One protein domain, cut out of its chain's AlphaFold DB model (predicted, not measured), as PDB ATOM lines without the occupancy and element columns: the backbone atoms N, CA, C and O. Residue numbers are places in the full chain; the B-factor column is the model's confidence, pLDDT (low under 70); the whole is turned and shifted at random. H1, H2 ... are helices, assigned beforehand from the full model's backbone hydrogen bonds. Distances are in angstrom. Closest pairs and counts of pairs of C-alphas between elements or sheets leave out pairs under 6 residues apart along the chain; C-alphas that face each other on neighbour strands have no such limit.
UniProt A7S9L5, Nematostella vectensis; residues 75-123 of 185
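AT A GLANCE: This is residues 75 to 123 of the 185 residues of a protein of Nematostella vectensis (UniProt A7S9L5). H1, the longest helix, and H2 meet near their ends as a wide V, and H3 sits beyond the far end of H2, an open zigzag without a packed core. The 49 printed residues have three named helices, H1, H2 and H3, and no named strand: all helix. The whole is extended, a rod of 52 by 21 by 12 A, with a radius of gyration of the C-alphas of 17.3 A.

HOW THE PARTS SIT: H1, residues 84 to 96, and H2, residues 99 to 109, are close but not clearly touching; their closest C-alphas, of Leu 94 and Leu 100, are 6.9 A apart. They run the same way at a steep tilt of 67 degrees. H3, residues 115 to 123, is apart from H1, and only just apart from H2, at 8.1 A. Every O i to N i+4 pair is within hydrogen-bond range in H1 and H2, and 3 of 5 in H3.

IN THESE COORDINATES: H1 runs 18.5 A from C-alpha 84 at (188.486, 190.106, 318.113), H2 14.8 A, and H3 12.0 A to C-alpha 123 at (226.288, 193.491, 291.749).

THE WHOLE: The C-alphas farthest apart, of Lys 80 and Ala 123, are 52.6 A apart. The printed part has no cut, and both links are tight. Residues 110 to 123 have pLDDT under 70.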
ATOM      1  N   PHE A  75     197.586 186.153 315.277       91.00
ATOM      2  CA  PHE A  75     197.338 186.535 316.663       91.00
ATOM      3  C   PHE A  75     196.133 185.768 317.204       91.00
ATOM      4  O   PHE A  75     195.048 185.810 316.625       91.00
ATOM      5  N   ALA A  76     196.317 185.076 318.326       91.62
ATOM      6  CA  ALA A  76     195.245 184.355 318.999       91.62
ATOM      7  C   ALA A  76     194.668 185.203 320.139       91.62
ATOM      8  O   ALA A  76     195.398 185.647 321.024       91.62
ATOM      9  N   LEU A  77     193.349 185.400 320.129       93.06
ATOM     10  CA  LEU A  77     192.603 186.016 321.227       93.06
ATOM     11  C   LEU A  77     191.701 184.964 321.898       93.06
ATOM     12  O   LEU A  77     191.315 183.991 321.242       93.06
ATOM     13  N   PRO A  78     191.328 185.146 323.182       93.75
ATOM     14  CA  PRO A  78     190.382 184.262 323.855       93.75
ATOM     15  C   PRO A  78     189.072 184.110 323.076       93.75
ATOM     16  O   PRO A  78     188.567 185.068 322.478       93.75
ATOM     17  N   LEU A  79     188.494 182.905 323.120       88.75
ATOM     18  CA  LEU A  79     187.204 182.632 322.489       88.75
ATOM     19  C   LEU A  79     186.142 183.611 323.009       88.75
ATOM     20  O   LEU A  79     185.997 183.792 324.216       88.75
ATOM     21  N   LYS A  80     185.374 184.201 322.083       89.38
ATOM     22  CA  LYS A  80     184.329 185.209 322.356       89.38
ATOM     23  C   LYS A  80     184.844 186.520 322.974       89.38
ATOM     24  O   LYS A  80     184.074 187.234 323.611       89.38
ATOM     25  N   SER A  81     186.115 186.864 322.768       91.88
ATOM     26  CA  SER A  81     186.616 188.194 323.121       91.88
ATOM     27  C   SER A  81     185.864 189.289 322.340       91.88
ATOM     28  O   SER A  81     185.740 189.180 321.116       91.88
ATOM     29  N   PRO A  82     185.402 190.368 323.000       92.00
ATOM     30  CA  PRO A  82     184.760 191.498 322.325       92.00
ATOM     31  C   PRO A  82     185.734 192.274 321.424       92.00
ATOM     32  O   PRO A  82     185.309 193.037 320.563       92.00
ATOM     33  N   TYR A  83     187.045 192.072 321.594       91.38
ATOM     34  CA  TYR A  83     188.084 192.782 320.849       91.38
ATOM     35  C   TYR A  83     188.470 192.110 319.536       91.38
ATOM     36  O   TYR A  83     189.151 192.735 318.730       91.38
ATOM     37  N   THR A  84     188.050 190.864 319.293       93.12
ATOM     38  CA  THR A  84     188.486 190.106 318.113       93.12
ATOM     39  C   THR A  84     188.137 190.828 316.815       93.12
ATOM     40  O   THR A  84     189.003 190.967 315.959       93.12
ATOM     41  N   GLN A  85     186.911 191.350 316.681       91.25
ATOM     42  CA  GLN A  85     186.510 192.072 315.468       91.25
ATOM     43  C   GLN A  85     187.301 193.365 315.275       91.25
ATOM     44  O   GLN A  85     187.867 193.574 314.205       91.25
ATOM     45  N   ASN A  86     187.392 194.200 316.312       94.06
ATOM     46  CA  ASN A  86     188.122 195.465 316.224       94.06
ATOM     47  C   ASN A  86     189.608 195.236 315.913       94.06
ATOM     48  O   ASN A  86     190.184 195.956 315.105       94.06
ATOM     49  N   PHE A  87     190.216 194.205 316.507       93.94
ATOM     50  CA  PHE A  87     191.608 193.844 316.257       93.94
ATOM     51  C   PHE A  87     191.824 193.352 314.821       93.94
ATOM     52  O   PHE A  87     192.790 193.752 314.176       93.94
ATOM     53  N   SER A  88     190.917 192.523 314.293       92.94
ATOM     54  CA  SER A  88     190.987 192.074 312.899       92.94
ATOM     55  C   SER A  88     190.874 193.234 311.910       92.94
ATOM     56  O   SER A  88     191.637 193.264 310.949       92.94
ATOM     57  N   VAL A  89     189.978 194.199 312.146       95.00
ATOM     58  CA  VAL A  89     189.838 195.386 311.280       95.00
ATOM     59  C   VAL A  89     191.100 196.248 311.328       95.00
ATOM     60  O   VAL A  89     191.666 196.543 310.279       95.00
ATOM     61  N   ALA A  90     191.605 196.561 312.524       94.69
ATOM     62  CA  ALA A  90     192.836 197.339 312.674       94.69
ATOM     63  C   ALA A  90     194.049 196.655 312.010       94.69
ATOM     64  O   ALA A  90     194.904 197.315 311.427       94.69
ATOM     65  N   MET A  91     194.125 195.321 312.058       94.00
ATOM     66  CA  MET A  91     195.190 194.570 311.387       94.00
ATOM     67  C   MET A  91     195.111 194.680 309.858       94.00
ATOM     68  O   MET A  91     196.146 194.781 309.201       94.00
ATOM     69  N   LEU A  92     193.901 194.684 309.288       94.06
ATOM     70  CA  LEU A  92     193.702 194.875 307.849       94.06
ATOM     71  C   LEU A  92     194.114 196.285 307.409       94.06
ATOM     72  O   LEU A  92     194.781 196.420 306.387       94.06
ATOM     73  N   GLU A  93     193.786 197.311 308.198       95.75
ATOM     74  CA  GLU A  93     194.231 198.691 307.949       95.75
ATOM     75  C   GLU A  93     195.764 198.789 307.962       95.75
ATOM     76  O   GLU A  93     196.360 199.292 307.014       95.75
ATOM     77  N   LEU A  94     196.431 198.201 308.964       94.69
ATOM     78  CA  LEU A  94     197.900 198.165 309.028       94.69
ATOM     79  C   LEU A  94     198.537 197.422 307.844       94.69
ATOM     80  O   LEU A  94     199.628 197.787 307.394       94.69
ATOM     81  N   GLN A  95     197.885 196.367 307.352       93.50
ATOM     82  CA  GLN A  95     198.338 195.649 306.165       93.50
ATOM     83  C   GLN A  95     198.189 196.513 304.907       93.50
ATOM     84  O   GLN A  95     199.123 196.569 304.108       93.50
ATOM     85  N   GLN A  96     197.058 197.204 304.751       95.19
ATOM     86  CA  GLN A  96     196.805 198.111 303.630       95.19
ATOM     87  C   GLN A  96     197.767 199.308 303.629       95.19
ATOM     88  O   GLN A  96     198.253 199.703 302.572       95.19
ATOM     89  N   ASP A  97     198.115 199.818 304.809       95.69
ATOM     90  CA  ASP A  97     199.075 200.911 304.999       95.69
ATOM     91  C   ASP A  97     200.544 200.491 304.783       95.69
ATOM     92  O   ASP A  97     201.463 201.310 304.934       95.69
ATOM     93  N   GLY A  98     200.806 199.210 304.498       94.12
ATOM     94  CA  GLY A  98     202.156 198.668 304.314       94.12
ATOM     95  C   GLY A  98     202.999 198.679 305.594       94.12
ATOM     96  O   GLY A  98     204.230 198.633 305.540       94.12
ATOM     97  N   PHE A  99     202.373 198.767 306.772       94.81
ATOM     98  CA  PHE A  99     203.099 198.797 308.044       94.81
ATOM     99  C   PHE A  99     203.880 197.500 308.288       94.81
ATOM    100  O   PHE A  99     205.013 197.541 308.772       94.81
ATOM    101  N   LEU A 100     203.300 196.359 307.906       90.88
ATOM    102  CA  LEU A 100     203.948 195.053 308.035       90.88
ATOM    103  C   LEU A 100     205.205 194.952 307.171       90.88
ATOM    104  O   LEU A 100     206.217 194.451 307.642       90.88
ATOM    105  N   GLU A 101     205.169 195.481 305.949       90.69
ATOM    106  CA  GLU A 101     206.327 195.488 305.052       90.69
ATOM    107  C   GLU A 101     207.477 196.311 305.641       90.69
ATOM    108  O   GLU A 101     208.596 195.810 305.749       90.69
ATOM    109  N   ARG A 102     207.184 197.514 306.158       93.12
ATOM    110  CA  ARG A 102     208.177 198.356 306.853       93.12
ATOM    111  C   ARG A 102     208.787 197.662 308.070       93.12
ATOM    112  O   ARG A 102     209.976 197.809 308.349       93.12
ATOM    113  N   MET A 103     207.976 196.923 308.824       91.19
ATOM    114  CA  MET A 103     208.459 196.154 309.970       91.19
ATOM    115  C   MET A 103     209.354 194.999 309.519       91.19
ATOM    116  O   MET A 103     210.448 194.841 310.060       91.19
ATOM    117  N   THR A 104     208.940 194.234 308.510       87.19
ATOM    118  CA  THR A 104     209.750 193.148 307.949       87.19
ATOM    119  C   THR A 104     211.087 193.673 307.437       87.19
ATOM    120  O   THR A 104     212.134 193.136 307.793       87.19
ATOM    121  N   GLU A 105     211.088 194.772 306.688       86.31
ATOM    122  CA  GLU A 105     212.316 195.388 306.194       86.31
ATOM    123  C   GLU A 105     213.240 195.814 307.342       86.31
ATOM    124  O   GLU A 105     214.431 195.494 307.345       86.31
ATOM    125  N   LYS A 106     212.691 196.462 308.370       88.00
ATOM    126  CA  LYS A 106     213.461 196.921 309.529       88.00
ATOM    127  C   LYS A 106     214.083 195.779 310.336       88.00
ATOM    128  O   LYS A 106     215.197 195.934 310.837       88.00
ATOM    129  N   TRP A 107     213.365 194.674 310.523       84.88
ATOM    130  CA  TRP A 107     213.803 193.590 311.408       84.88
ATOM    131  C   TRP A 107     214.591 192.493 310.695       84.88
ATOM    132  O   TRP A 107     215.498 191.940 311.311       84.88
ATOM    133  N   PHE A 108     214.304 192.227 309.420       80.19
ATOM    134  CA  PHE A 108     214.970 191.174 308.648       80.19
ATOM    135  C   PHE A 108     216.045 191.721 307.701       80.19
ATOM    136  O   PHE A 108     217.151 191.194 307.684       80.19
ATOM    137  N   ARG A 109     215.773 192.804 306.957       73.44
ATOM    138  CA  ARG A 109     216.708 193.342 305.945       73.44
ATOM    139  C   ARG A 109     217.716 194.331 306.522       73.44
ATOM    140  O   ARG A 109     218.917 194.146 306.379       73.44
ATOM    141  N   SER A 110     217.247 195.357 307.229       69.25
ATOM    142  CA  SER A 110     218.094 196.438 307.762       69.25
ATOM    143  C   SER A 110     219.018 195.988 308.898       69.25
ATOM    144  O   SER A 110     219.963 196.698 309.234       69.25
ATOM    145  N   ARG A 111     218.725 194.845 309.522       66.06
ATOM    146  CA  ARG A 111     219.561 194.232 310.562       66.06
ATOM    147  C   ARG A 111     220.386 193.057 310.048       66.06
ATOM    148  O   ARG A 111     221.091 192.450 310.853       66.06
ATOM    149  N   SER A 112     220.309 192.748 308.753       68.25
ATOM    150  CA  SER A 112     221.207 191.770 308.149       68.25
ATOM    151  C   SER A 112     222.632 192.310 308.248       68.25
ATOM    152  O   SER A 112     222.929 193.436 307.845       68.25
ATOM    153  N   LYS A 113     223.511 191.538 308.880       66.69
ATOM    154  CA  LYS A 113     224.922 191.914 309.039       66.69
ATOM    155  C   LYS A 113     225.769 191.404 307.877       66.69
ATOM    156  O   LYS A 113     226.798 191.993 307.570       66.69
ATOM    157  N   CYS A 114     225.278 190.371 307.196       69.06
ATOM    158  CA  CYS A 114     225.903 189.743 306.034       69.06
ATOM    159  C   CYS A 114     225.498 190.387 304.691       69.06
ATOM    160  O   CYS A 114     225.891 189.930 303.625       69.06
ATOM    161  N   GLY A 115     224.736 191.491 304.704       54.44
ATOM    162  CA  GLY A 115     224.292 192.184 303.483       54.44
ATOM    163  C   GLY A 115     225.417 192.796 302.631       54.44
ATOM    164  O   GLY A 115     225.174 193.192 301.495       54.44
ATOM    165  N   ALA A 116     226.654 192.851 303.136       49.94
ATOM    166  CA  ALA A 116     227.801 193.385 302.398       49.94
ATOM    167  C   ALA A 116     228.401 192.395 301.379       49.94
ATOM    168  O   ALA A 116     229.111 192.824 300.469       49.94
ATOM    169  N   GLU A 117     228.128 191.091 301.491       46.69
ATOM    170  CA  GLU A 117     228.667 190.096 300.552       46.69
ATOM    171  C   GLU A 117     227.663 189.639 299.498       46.69
ATOM    172  O   GLU A 117     228.075 189.263 298.403       46.69
ATOM    173  N   THR A 118     226.357 189.760 299.756       45.56
ATOM    174  CA  THR A 118     225.338 189.470 298.742       45.56
ATOM    175  C   THR A 118     225.154 190.616 297.761       45.56
ATOM    176  O   THR A 118     224.956 190.332 296.593       45.56
ATOM    177  N   GLU A 119     225.316 191.887 298.145       42.38
ATOM    178  CA  GLU A 119     225.343 192.973 297.148       42.38
ATOM    179  C   GLU A 119     226.670 193.014 296.378       42.38
ATOM    180  O   GLU A 119     226.688 193.391 295.215       42.38
ATOM    181  N   ALA A 120     227.776 192.526 296.953       40.97
ATOM    182  CA  ALA A 120     229.020 192.313 296.207       40.97
ATOM    183  C   ALA A 120     228.969 191.071 295.288       40.97
ATOM    184  O   ALA A 120     229.721 191.000 294.312       40.97
ATOM    185  N   ALA A 121     228.098 190.100 295.580       42.62
ATOM    186  CA  ALA A 121     227.843 188.932 294.736       42.62
ATOM    187  C   ALA A 121     226.752 189.187 293.676       42.62
ATOM    188  O   ALA A 121     226.881 188.709 292.553       42.62
ATOM    189  N   ASP A 122     225.730 189.986 293.990       39.09
ATOM    190  CA  ASP A 122     224.601 190.307 293.106       39.09
ATOM    191  C   ASP A 122     224.890 191.521 292.203       39.09
ATOM    192  O   ASP A 122     224.534 191.504 291.025       39.09
ATOM    193  N   ALA A 123     225.688 192.501 292.656       38.44
ATOM    194  CA  ALA A 123     226.288 193.491 291.749       38.44
ATOM    195  C   ALA A 123     227.301 192.846 290.784       38.44
ATOM    196  O   ALA A 123     227.493 193.338 289.675       38.44
TER     197      ALA A 123